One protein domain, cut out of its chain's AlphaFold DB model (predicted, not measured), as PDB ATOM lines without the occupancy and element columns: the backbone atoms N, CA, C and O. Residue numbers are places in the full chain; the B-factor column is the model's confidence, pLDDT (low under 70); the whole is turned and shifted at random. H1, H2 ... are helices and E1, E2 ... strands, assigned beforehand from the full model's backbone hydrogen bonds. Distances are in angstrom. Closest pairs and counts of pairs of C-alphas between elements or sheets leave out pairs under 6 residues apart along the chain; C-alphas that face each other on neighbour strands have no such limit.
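AT A GLANCE: This is residues 9 to 90 of the 112 residues of an uncharacterized protein of Acetobacter pasteurianus (UniProt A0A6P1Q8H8). A small three-stranded sheet, E2, E1 and E5, has the long helix H1 packed on one face by its residues 42 to 53, while the rest of H1 reaches past the strands. E2 runs on into the small hairpin E3 and E4, which extends the domain to another side, and the short helix H2 packs on the sheet far from the last residues of H1. The printed part has 82 residues with two named helices and five named strands, in the order E1, E2, E3, E4, H1, E5, H2; both sheets, E2 - E1 - E5 and E3 - E4, are antiparallel, and the class is mixed, helices and strands. The whole is compact, with a radius of gyration of the C-alphas of 13.5 A and spans of 39 by 34 by 23 A.

HOW THE PARTS SIT: E1, residues 10 to 15, is the inner strand of its sheet. E2, residues 21 to 24, forms a hairpin with E1; N 14 and O 23 are within hydrogen-bond range at 2.8 A. E2 runs on into E3, residues 26 to 28, at 26 degrees across a break of 1 residue. E3 and E4, residues 34 to 36, form a second hairpin, with N 27 and O 35 at 2.9 A. H1, residues 42 to 62, is on the sheet at a height over the sheet of 9.6 A, over E1 and E5, residues 74 to 78. This makes two layers, a helix on one face of a sheet. On the local plane H1 and E1 stand at 29 degrees, only just along the strands. The closest C-alphas of H1 and E5 are those of Ala 45 and Val 76, 6.5 A apart. E5 is antiparallel to E1 at 144 degrees, with N 13 and O 75 at 2.8 A. H2, residues 82 to 90, is on the sheet at a height of 8.9 A, only just over E2, with 3 C-alphas falling on it, and runs across the strands at 63 degrees to E2 on the local plane. H1 and H2 are apart. In both helices every O i to N i+4 pair is within hydrogen-bond range.

IN THESE COORDINATES: E1 begins at C-alpha 10, (-35.734, -45.752, -26.058), and is 15.6 A long. E2, E3 and E4 are shorter. H1 measures 30.4 A and ends at C-alpha 62, (-21.073, -57.727, -51.493). E5 measures 13.5 A. H2 measures 12.1 A and ends at C-alpha 90, (-28.484, -30.085, -28.233).

THE WHOLE: The two C-alphas farthest apart, those of Arg 62 and Pro 82, are 40.4 A apart. The printed part has no cut. The link from H1 to E5, 11 residues, is long; the other links are tight. The mean pLDDT of the printed part is 91.7, and no printed residue is under 70.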
ATOM      1  N   GLU A   9     -39.544 -44.542 -23.520       90.06
ATOM      2  CA  GLU A   9     -39.078 -44.410 -24.885       90.06
ATOM      3  C   GLU A   9     -37.575 -44.648 -24.895       90.06
ATOM      4  O   GLU A   9     -36.838 -44.217 -24.006       90.06
ATOM      5  N   PHE A  10     -37.125 -45.369 -25.910       93.62
ATOM      6  CA  PHE A  10     -35.734 -45.752 -26.058       93.62
ATOM      7  C   PHE A  10     -35.160 -45.150 -27.331       93.62
ATOM      8  O   PHE A  10     -35.855 -45.011 -28.335       93.62
ATOM      9  N   VAL A  11     -33.871 -44.837 -27.302       94.56
ATOM     10  CA  VAL A  11     -33.103 -44.390 -28.464       94.56
ATOM     11  C   VAL A  11     -31.882 -45.272 -28.652       94.56
ATOM     12  O   VAL A  11     -31.349 -45.844 -27.700       94.56
ATOM     13  N   VAL A  12     -31.422 -45.362 -29.896       97.19
ATOM     14  CA  VAL A  12     -30.146 -46.000 -30.226       97.19
ATOM     15  C   VAL A  12     -29.079 -44.918 -30.325       97.19
ATOM     16  O   VAL A  12     -29.187 -44.019 -31.159       97.19
ATOM     17  N   GLY A  13     -28.061 -45.000 -29.474       95.81
ATOM     18  CA  GLY A  13     -26.864 -44.170 -29.543       95.81
ATOM     19  C   GLY A  13     -25.765 -44.852 -30.354       95.81
ATOM     20  O   GLY A  13     -25.578 -46.061 -30.245       95.81
ATOM     21  N   ALA A  14     -25.042 -44.078 -31.159       94.62
ATOM     22  CA  ALA A  14     -23.801 -44.502 -31.797       94.62
ATOM     23  C   ALA A  14     -22.623 -44.232 -30.857       94.62
ATOM     24  O   ALA A  14     -22.521 -43.139 -30.287       94.62
ATOM     25  N   LEU A  15     -21.746 -45.221 -30.711       94.19
ATOM     26  CA  LEU A  15     -20.619 -45.179 -29.790       94.19
ATOM     27  C   LEU A  15     -19.312 -44.864 -30.523       94.19
ATOM     28  O   LEU A  15     -19.072 -45.294 -31.651       94.19
ATOM     29  N   ALA A  16     -18.446 -44.101 -29.868       91.06
ATOM     30  CA  ALA A  16     -17.041 -43.992 -30.227       91.06
ATOM     31  C   ALA A  16     -16.245 -45.188 -29.684       91.06
ATOM     32  O   ALA A  16     -16.718 -45.965 -28.861       91.06
ATOM     33  N   CYS A  17     -14.979 -45.303 -30.096       84.50
ATOM     34  CA  CYS A  17     -14.093 -46.400 -29.686       84.50
ATOM     35  C   CYS A  17     -13.820 -46.484 -28.168       84.50
ATOM     36  O   CYS A  17     -13.180 -47.432 -27.723       84.50
ATOM     37  N   ASN A  18     -14.215 -45.474 -27.396       90.12
ATOM     38  CA  ASN A  18     -14.102 -45.396 -25.940       90.12
ATOM     39  C   ASN A  18     -15.466 -45.492 -25.235       90.12
ATOM     40  O   ASN A  18     -15.586 -45.023 -24.105       90.12
ATOM     41  N   ASP A  19     -16.475 -46.041 -25.916       86.81
ATOM     42  CA  ASP A  19     -17.849 -46.200 -25.429       86.81
ATOM     43  C   ASP A  19     -18.579 -44.870 -25.145       86.81
ATOM     44  O   ASP A  19     -19.660 -44.858 -24.554       86.81
ATOM     45  N   GLU A  20     -18.025 -43.732 -25.581       90.44
ATOM     46  CA  GLU A  20     -18.714 -42.445 -25.503       90.44
ATOM     47  C   GLU A  20     -19.787 -42.338 -26.585       90.44
ATOM     48  O   GLU A  20     -19.565 -42.678 -27.747       90.44
ATOM     49  N   ILE A  21     -20.951 -41.812 -26.214       91.00
ATOM     50  CA  ILE A  21     -22.047 -41.579 -27.154       91.00
ATOM     51  C   ILE A  21     -21.703 -40.354 -27.997       91.00
ATOM     52  O   ILE A  21     -21.527 -39.257 -27.470       91.00
ATOM     53  N   VAL A  22     -21.633 -40.530 -29.315       90.31
ATOM     54  CA  VAL A  22     -21.300 -39.452 -30.268       90.31
ATOM     55  C   VAL A  22     -22.483 -39.004 -31.118       90.31
ATOM     56  O   VAL A  22     -22.376 -38.053 -31.889       90.31
ATOM     57  N   GLY A  23     -23.622 -39.679 -30.990       90.88
ATOM     58  CA  GLY A  23     -24.862 -39.297 -31.644       90.88
ATOM     59  C   GLY A  23     -25.970 -40.304 -31.390       90.88
ATOM     60  O   GLY A  23     -25.740 -41.368 -30.819       90.88
ATOM     61  N   VAL A  24     -27.174 -39.973 -31.842       94.00
ATOM     62  CA  VAL A  24     -28.352 -40.844 -31.761       94.00
ATOM     63  C   VAL A  24     -28.900 -41.114 -33.155       94.00
ATOM     64  O   VAL A  24     -28.738 -40.309 -34.075       94.00
ATOM     65  N   TRP A  25     -29.546 -42.262 -33.326       94.50
ATOM     66  CA  TRP A  25     -30.230 -42.593 -34.567       94.50
ATOM     67  C   TRP A  25     -31.382 -41.626 -34.819       94.50
ATOM     68  O   TRP A  25     -32.140 -41.274 -33.917       94.50
ATOM     69  N   THR A  26     -31.524 -41.228 -36.078       93.38
ATOM     70  CA  THR A  26     -32.529 -40.258 -36.508       93.38
ATOM     71  C   THR A  26     -33.474 -40.850 -37.528       93.38
ATOM     72  O   THR A  26     -33.095 -41.720 -38.313       93.38
ATOM     73  N   GLU A  27     -34.663 -40.283 -37.599       90.94
ATOM     74  CA  GLU A  27     -35.587 -40.450 -38.709       90.94
ATOM     75  C   GLU A  27     -35.864 -39.097 -39.373       90.94
ATOM     76  O   GLU A  27     -35.677 -38.034 -38.774       90.94
ATOM     77  N   THR A  28     -36.280 -39.142 -40.637       86.81
ATOM     78  CA  THR A  28     -36.727 -37.956 -41.369       86.81
ATOM     79  C   THR A  28     -38.247 -37.890 -41.305       86.81
ATOM     80  O   THR A  28     -38.921 -38.851 -41.680       86.81
ATOM     81  N   THR A  29     -38.783 -36.765 -40.844       80.94
ATOM     82  CA  THR A  29     -40.226 -36.517 -40.784       80.94
ATOM     83  C   THR A  29     -40.799 -36.226 -42.169       80.94
ATOM     84  O   THR A  29     -40.071 -36.009 -43.137       80.94
ATOM     85  N   HIS A  30     -42.130 -36.175 -42.272       78.31
ATOM     86  CA  HIS A  30     -42.817 -35.774 -43.504       78.31
ATOM     87  C   HIS A  30     -42.437 -34.352 -43.974       78.31
ATOM     88  O   HIS A  30     -42.546 -34.053 -45.159       78.31
ATOM     89  N   ASP A  31     -41.967 -33.491 -43.068       82.06
ATOM     90  CA  ASP A  31     -41.526 -32.123 -43.370       82.06
ATOM     91  C   ASP A  31     -40.017 -32.034 -43.675       82.06
ATOM     92  O   ASP A  31     -39.417 -30.968 -43.535       82.06
ATOM     93  N   ASP A  32     -39.381 -33.157 -44.036       81.81
ATOM     94  CA  ASP A  32     -37.937 -33.290 -44.297       81.81
ATOM     95  C   ASP A  32     -37.032 -32.878 -43.114       81.81
ATOM     96  O   ASP A  32     -35.817 -32.703 -43.264       81.81
ATOM     97  N   LYS A  33     -37.595 -32.756 -41.906       83.94
ATOM     98  CA  LYS A  33     -36.832 -32.471 -40.687       83.94
ATOM     99  C   LYS A  33     -36.256 -33.754 -40.108       83.94
ATOM    100  O   LYS A  33     -36.870 -34.813 -40.191       83.94
ATOM    101  N   ARG A  34     -35.080 -33.663 -39.488       86.75
ATOM    102  CA  ARG A  34     -34.494 -34.783 -38.740       86.75
ATOM    103  C   ARG A  34     -34.928 -34.712 -37.288       86.75
ATOM    104  O   ARG A  34     -34.809 -33.656 -36.674       86.75
ATOM    105  N   GLN A  35     -35.370 -35.838 -36.755       89.81
ATOM    106  CA  GLN A  35     -35.710 -36.001 -35.345       89.81
ATOM    107  C   GLN A  35     -35.077 -37.290 -34.804       89.81
ATOM    108  O   GLN A  35     -34.771 -38.188 -35.600       89.81
ATOM    109  N   PRO A  36     -34.852 -37.407 -33.484       91.88
ATOM    110  CA  PRO A  36     -34.437 -38.671 -32.889       91.88
ATOM    111  C   PRO A  36     -35.471 -39.758 -33.191       91.88
ATOM    112  O   PRO A  36     -36.678 -39.527 -33.126       91.88
ATOM    113  N   ARG A  37     -34.994 -40.957 -33.522       92.88
ATOM    114  CA  ARG A  37     -35.859 -42.120 -33.710       92.88
ATOM    115  C   ARG A  37     -36.137 -42.766 -32.356       92.88
ATOM    116  O   ARG A  37     -35.221 -43.319 -31.744       92.88
ATOM    117  N   LEU A  38     -37.394 -42.722 -31.926       92.38
ATOM    118  CA  LEU A  38     -37.850 -43.297 -30.659       92.38
ATOM    119  C   LEU A  38     -38.381 -44.719 -30.861       92.38
ATOM    120  O   LEU A  38     -39.066 -45.020 -31.840       92.38
ATOM    121  N   PHE A  39     -38.085 -45.593 -29.908       92.62
ATOM    122  CA  PHE A  39     -38.564 -46.968 -29.853       92.62
ATOM    123  C   PHE A  39     -39.426 -47.167 -28.610       92.62
ATOM    124  O   PHE A  39     -39.083 -46.711 -27.522       92.62
ATOM    125  N   SER A  40     -40.520 -47.914 -28.752       89.44
ATOM    126  CA  SER A  40     -41.453 -48.188 -27.649       89.44
ATOM    127  C   SER A  40     -40.937 -49.224 -26.643       89.44
ATOM    128  O   SER A  40     -41.580 -49.462 -25.624       89.44
ATOM    129  N   SER A  41     -39.830 -49.912 -26.944       91.75
ATOM    130  CA  SER A  41     -39.187 -50.848 -26.023       91.75
ATOM    131  C   SER A  41     -37.696 -51.016 -26.326       91.75
ATOM    132  O   SER A  41     -37.259 -50.869 -27.471       91.75
ATOM    133  N   ARG A  42     -36.919 -51.384 -25.299       93.88
ATOM    134  CA  ARG A  42     -35.493 -51.717 -25.440       93.88
ATOM    135  C   ARG A  42     -35.263 -52.891 -26.392       93.88
ATOM    136  O   ARG A  42     -34.276 -52.894 -27.118       93.88
ATOM    137  N   GLU A  43     -36.169 -53.867 -26.389       95.31
ATOM    138  CA  GLU A  43     -36.103 -55.028 -27.279       95.31
ATOM    139  C   GLU A  43     -36.267 -54.611 -28.746       95.31
ATOM    140  O   GLU A  43     -35.498 -55.052 -29.593       95.31
ATOM    141  N   ASP A  44     -37.206 -53.712 -29.045       94.56
ATOM    142  CA  ASP A  44     -37.425 -53.212 -30.409       94.56
ATOM    143  C   ASP A  44     -36.200 -52.439 -30.928       94.56
ATOM    144  O   ASP A  44     -35.739 -52.661 -32.049       94.56
ATOM    145  N   ALA A  45     -35.611 -51.596 -30.072       95.69
ATOM    146  CA  ALA A  45     -34.375 -50.879 -30.371       95.69
ATOM    147  C   ALA A  45     -33.190 -51.834 -30.607       95.69
ATOM    148  O   ALA A  45     -32.454 -51.669 -31.579       95.69
ATOM    149  N   GLN A  46     -33.031 -52.863 -29.768       96.94
ATOM    150  CA  GLN A  46     -31.970 -53.861 -29.930       96.94
ATOM    151  C   GLN A  46     -32.154 -54.681 -31.213       96.94
ATOM    152  O   GLN A  46     -31.208 -54.846 -31.979       96.94
ATOM    153  N   ASN A  47     -33.381 -55.113 -31.512       96.44
ATOM    154  CA  ASN A  47     -33.695 -55.815 -32.756       96.44
ATOM    155  C   ASN A  47     -33.372 -54.956 -33.990       96.44
ATOM    156  O   ASN A  47     -32.932 -55.479 -35.017       96.44
ATOM    157  N   ALA A  48     -33.576 -53.637 -33.909       96.38
ATOM    158  CA  ALA A  48     -33.205 -52.717 -34.977       96.38
ATOM    159  C   ALA A  48     -31.681 -52.611 -35.160       96.38
ATOM    160  O   ALA A  48     -31.225 -52.594 -36.305       96.38
ATOM    161  N   ILE A  49     -30.905 -52.590 -34.066       97.50
ATOM    162  CA  ILE A  49     -29.434 -52.656 -34.103       97.50
ATOM    163  C   ILE A  49     -28.982 -53.956 -34.776       97.50
ATOM    164  O   ILE A  49     -28.214 -53.914 -35.734       97.50
ATOM    165  N   ASP A  50     -29.499 -55.102 -34.331       96.56
ATOM    166  CA  ASP A  50     -29.070 -56.411 -34.831       96.56
ATOM    167  C   ASP A  50     -29.406 -56.595 -36.313       96.56
ATOM    168  O   ASP A  50     -28.599 -57.113 -37.091       96.56
ATOM    169  N   LYS A  51     -30.579 -56.108 -36.737       96.19
ATOM    170  CA  LYS A  51     -30.949 -56.086 -38.152       96.19
ATOM    171  C   LYS A  51     -29.986 -55.220 -38.964       96.19
ATOM    172  O   LYS A  51     -29.513 -55.668 -40.006       96.19
ATOM    173  N   PHE A  52     -29.678 -54.015 -38.489       95.06
ATOM    174  CA  PHE A  52     -28.752 -53.116 -39.173       95.06
ATOM    175  C   PHE A  52     -27.343 -53.714 -39.276       95.06
ATOM    176  O   PHE A  52     -26.728 -53.656 -40.340       95.06
ATOM    177  N   ALA A  53     -26.845 -54.338 -38.206       95.00
ATOM    178  CA  ALA A  53     -25.553 -55.014 -38.199       95.00
ATOM    179  C   ALA A  53     -25.511 -56.166 -39.219       95.00
ATOM    180  O   ALA A  53     -24.549 -56.287 -39.981       95.00
ATOM    181  N   ALA A  54     -26.580 -56.968 -39.305       95.38
ATOM    182  CA  ALA A  54     -26.701 -58.019 -40.313       95.38
ATOM    183  C   ALA A  54     -26.716 -57.448 -41.745       95.38
ATOM    184  O   ALA A  54     -25.981 -57.926 -42.609       95.38
ATOM    185  N   GLU A  55     -27.493 -56.389 -41.992       94.62
ATOM    186  CA  GLU A  55     -27.543 -55.703 -43.292       94.62
ATOM    187  C   GLU A  55     -26.173 -55.106 -43.677       94.62
ATOM    188  O   GLU A  55     -25.764 -55.183 -44.840       94.62
ATOM    189  N   SER A  56     -25.435 -54.564 -42.701       93.12
ATOM    190  CA  SER A  56     -24.074 -54.038 -42.871       93.12
ATOM    191  C   SER A  56     -23.075 -55.143 -43.222       93.12
ATOM    192  O   SER A  56     -22.279 -54.993 -44.153       93.12
ATOM    193  N   GLU A  57     -23.153 -56.293 -42.546       94.25
ATOM    194  CA  GLU A  57     -22.324 -57.461 -42.849       94.25
ATOM    195  C   GLU A  57     -22.564 -57.970 -44.278       94.25
ATOM    196  O   GLU A  57     -21.617 -58.249 -45.021       94.25
ATOM    197  N   GLU A  58     -23.828 -58.071 -44.694       94.62
ATOM    198  CA  GLU A  58     -24.174 -58.478 -46.053       94.62
ATOM    199  C   GLU A  58     -23.686 -57.465 -47.096       94.62
ATOM    200  O   GLU A  58     -23.127 -57.861 -48.122       94.62
ATOM    201  N   ALA A  59     -23.846 -56.164 -46.838       93.56
ATOM    202  CA  ALA A  59     -23.341 -55.106 -47.710       93.56
ATOM    203  C   ALA A  59     -21.811 -55.151 -47.842       93.56
ATOM    204  O   ALA A  59     -21.274 -54.995 -48.942       93.56
ATOM    205  N   PHE A  60     -21.101 -55.429 -46.747       94.12
ATOM    206  CA  PHE A  60     -19.650 -55.589 -46.758       94.12
ATOM    207  C   PHE A  60     -19.227 -56.806 -47.589       94.12
ATOM    208  O   PHE A  60     -18.354 -56.694 -48.449       94.12
ATOM    209  N   LYS A  61     -19.897 -57.954 -47.412       93.94
ATOM    210  CA  LYS A  61     -19.650 -59.176 -48.201       93.94
ATOM    211  C   LYS A  61     -19.873 -58.964 -49.703       93.94
ATOM    212  O   LYS A  61     -19.160 -59.563 -50.506       93.94
ATOM    213  N   ARG A  62     -20.834 -58.116 -50.089       95.31
ATOM    214  CA  ARG A  62     -21.073 -57.727 -51.493       95.31
ATOM    215  C   ARG A  62     -20.068 -56.703 -52.032       95.31
ATOM    216  O   ARG A  62     -19.975 -56.543 -53.246       95.31
ATOM    217  N   GLY A  63     -19.303 -56.046 -51.159       93.62
ATOM    218  CA  GLY A  63     -18.377 -54.973 -51.520       93.62
ATOM    219  C   GLY A  63     -19.041 -53.603 -51.699       93.62
ATOM    220  O   GLY A  63     -18.409 -52.699 -52.244       93.62
ATOM    221  N   ASP A  64     -20.287 -53.437 -51.241       93.81
ATOM    222  CA  ASP A  64     -21.031 -52.170 -51.318       93.81
ATOM    223  C   ASP A  64     -20.462 -51.125 -50.342       93.81
ATOM    224  O   ASP A  64     -20.487 -49.921 -50.604       93.81
ATOM    225  N   VAL A  65     -19.920 -51.590 -49.212       91.75
ATOM    226  CA  VAL A  65     -19.312 -50.759 -48.166       91.75
ATOM    227  C   VAL A  65     -17.882 -51.202 -47.876       91.75
ATOM    228  O   VAL A  65     -17.506 -52.354 -48.077       91.75
ATOM    229  N   ARG A  66     -17.058 -50.262 -47.401       90.69
ATOM    230  CA  ARG A  66     -15.629 -50.495 -47.121       90.69
ATOM    231  C   ARG A  66     -15.343 -50.999 -45.709       90.69
ATOM    232  O   ARG A  66     -14.243 -51.480 -45.465       90.69
ATOM    233  N   SER A  67     -16.298 -50.853 -44.799       88.56
ATOM    234  CA  SER A  67     -16.201 -51.301 -43.413       88.56
ATOM    235  C   SER A  67     -17.558 -51.802 -42.958       88.56
ATOM    236  O   SER A  67     -18.584 -51.299 -43.415       88.56
ATOM    237  N   ILE A  68     -17.529 -52.780 -42.062       90.19
ATOM    238  CA  ILE A  68     -18.697 -53.262 -41.336       90.19
ATOM    239  C   ILE A  68     -18.959 -52.348 -40.136       90.19
ATOM    240  O   ILE A  68     -18.012 -51.811 -39.562       90.19
ATOM    241  N   MET A  69     -20.235 -52.175 -39.797       90.44
ATOM    242  CA  MET A  69     -20.671 -51.739 -38.469       90.44
ATOM    243  C   MET A  69     -21.332 -52.939 -37.791       90.44
ATOM    244  O   MET A  69     -22.116 -53.638 -38.441       90.44
ATOM    245  N   THR A  70     -21.003 -53.201 -36.534       92.75
ATOM    246  CA  THR A  70     -21.537 -54.317 -35.743       92.75
ATOM    247  C   THR A  70     -22.489 -53.803 -34.667       92.75
ATOM    248  O   THR A  70     -22.600 -52.601 -34.440       92.75
ATOM    249  N   SER A  71     -23.199 -54.711 -33.990       92.81
ATOM    250  CA  SER A  71     -24.079 -54.323 -32.882       92.81
ATOM    251  C   SER A  71     -23.322 -53.638 -31.735       92.81
ATOM    252  O   SER A  71     -23.923 -52.838 -31.031       92.81
ATOM    253  N   ASP A  72     -22.020 -53.908 -31.574       92.69
ATOM    254  CA  ASP A  72     -21.170 -53.297 -30.541       92.69
ATOM    255  C   ASP A  72     -20.894 -51.802 -30.786       92.69
ATOM    256  O   ASP A  72     -20.537 -51.087 -29.856       92.69
ATOM    257  N   ASP A  73     -21.089 -51.307 -32.014       94.00
ATOM    258  CA  ASP A  73     -20.956 -49.877 -32.333       94.00
ATOM    259  C   ASP A  73     -22.145 -49.044 -31.803       94.00
ATOM    260  O   ASP A  73     -22.179 -47.816 -31.951       94.00
ATOM    261  N   PHE A  74     -23.147 -49.698 -31.206       96.31
ATOM    262  CA  PHE A  74     -24.400 -49.084 -30.790       96.31
ATOM    263  C   PHE A  74     -24.833 -49.535 -29.396       96.31
ATOM    264  O   PHE A  74     -24.572 -50.653 -28.959       96.31
ATOM    265  N   ALA A  75     -25.581 -48.674 -28.709       96.06
ATOM    266  CA  ALA A  75     -26.228 -49.022 -27.450       96.06
ATOM    267  C   ALA A  75     -27.627 -48.414 -27.345       96.06
ATOM    268  O   ALA A  75     -27.928 -47.376 -27.935       96.06
ATOM    269  N   VAL A  76     -28.490 -49.081 -26.575       96.25
ATOM    270  CA  VAL A  76     -29.857 -48.626 -26.313       96.25
ATOM    271  C   VAL A  76     -29.920 -47.872 -24.993       96.25
ATOM    272  O   VAL A  76     -29.605 -48.436 -23.935       96.25
ATOM    273  N   PHE A  77     -30.425 -46.645 -25.054       94.44
ATOM    274  CA  PHE A  77     -30.596 -45.759 -23.910       94.44
ATOM    275  C   PHE A  77     -32.059 -45.372 -23.716       94.44
ATOM    276  O   PHE A  77     -32.842 -45.382 -24.665       94.44
ATOM    277  N   GLU A  78     -32.423 -45.027 -22.484       92.06
ATOM    278  CA  GLU A  78     -33.712 -44.400 -22.191       92.06
ATOM    279  C   GLU A  78     -33.665 -42.941 -22.650       92.06
ATOM    280  O   GLU A  78     -32.722 -42.218 -22.338       92.06
ATOM    281  N   ALA A  79     -34.678 -42.496 -23.391       90.06
ATOM    282  CA  ALA A  79     -34.767 -41.116 -23.866       90.06
ATOM    283  C   ALA A  79     -34.947 -40.109 -22.712       90.06
ATOM    284  O   ALA A  79     -34.632 -38.930 -22.856       90.06
ATOM    285  N   SER A  80     -35.446 -40.582 -21.565       86.56
ATOM    286  CA  SER A  80     -35.603 -39.811 -20.331       86.56
ATOM    287  C   SER A  80     -34.316 -39.689 -19.510       86.56
ATOM    288  O   SER A  80     -34.290 -38.875 -18.582       86.56
ATOM    289  N   ASP A  81     -33.259 -40.451 -19.828       88.88
ATOM    290  CA  ASP A  81     -31.967 -40.305 -19.157       88.88
ATOM    291  C   ASP A  81     -31.460 -38.863 -19.345       88.88
ATOM    292  O   ASP A  81     -31.430 -38.380 -20.479       88.88
ATOM    293  N   PRO A  82     -31.071 -38.146 -18.272       87.25
ATOM    294  CA  PRO A  82     -30.707 -36.736 -18.373       87.25
ATOM    295  C   PRO A  82     -29.599 -36.450 -19.390       87.25
ATOM    296  O   PRO A  82     -29.704 -35.478 -20.132       87.25
ATOM    297  N   ALA A  83     -28.572 -37.301 -19.474       87.69
ATOM    298  CA  ALA A  83     -27.462 -37.087 -20.400       87.69
ATOM    299  C   ALA A  83     -27.896 -37.303 -21.856       87.69
ATOM    300  O   ALA A  83     -27.475 -36.579 -22.757       87.69
ATOM    301  N   ILE A  84     -28.776 -38.278 -22.085       90.81
ATOM    302  CA  ILE A  84     -29.347 -38.559 -23.406       90.81
ATOM    303  C   ILE A  84     -30.312 -37.461 -23.828       90.81
ATOM    304  O   ILE A  84     -30.284 -37.015 -24.973       90.81
ATOM    305  N   ARG A  85     -31.152 -37.003 -22.903       88.62
ATOM    306  CA  ARG A  85     -32.099 -35.921 -23.134       88.62
ATOM    307  C   ARG A  85     -31.378 -34.630 -23.503       88.62
ATOM    308  O   ARG A  85     -31.772 -33.994 -24.479       88.62
ATOM    309  N   ASP A  86     -30.326 -34.270 -22.770       88.81
ATOM    310  CA  ASP A  86     -29.507 -33.097 -23.082       88.81
ATOM    311  C   ASP A  86     -28.882 -33.237 -24.478       88.81
ATOM    312  O   ASP A  86     -29.048 -32.347 -25.311       88.81
ATOM    313  N   LEU A  87     -28.300 -34.402 -24.796       90.06
ATOM    314  CA  LEU A  87     -27.735 -34.682 -26.120       90.06
ATOM    315  C   LEU A  87     -28.774 -34.554 -27.248       90.06
ATOM    316  O   LEU A  87     -28.468 -34.016 -28.316       90.06
ATOM    317  N   ILE A  88     -29.997 -35.048 -27.036       89.62
ATOM    318  CA  ILE A  88     -31.100 -34.933 -27.997       89.62
ATOM    319  C   ILE A  88     -31.473 -33.463 -28.201       89.62
ATOM    320  O   ILE A  88     -31.573 -33.027 -29.344       89.62
ATOM    321  N   ILE A  89     -31.644 -32.686 -27.131       88.50
ATOM    322  CA  ILE A  89     -32.013 -31.265 -27.223       88.50
ATOM    323  C   ILE A  89     -30.903 -30.456 -27.909       88.50
ATOM    324  O   ILE A  89     -31.190 -29.612 -28.758       88.50
ATOM    325  N   GLU A  90     -29.635 -30.730 -27.590       87.69
ATOM    326  CA  GLU A  90     -28.484 -30.085 -28.233       87.69
ATOM    327  C   GLU A  90     -28.391 -30.427 -29.727       87.69
ATOM    328  O   GLU A  90     -28.097 -29.559 -30.552       87.69
TER     329      GLU A  90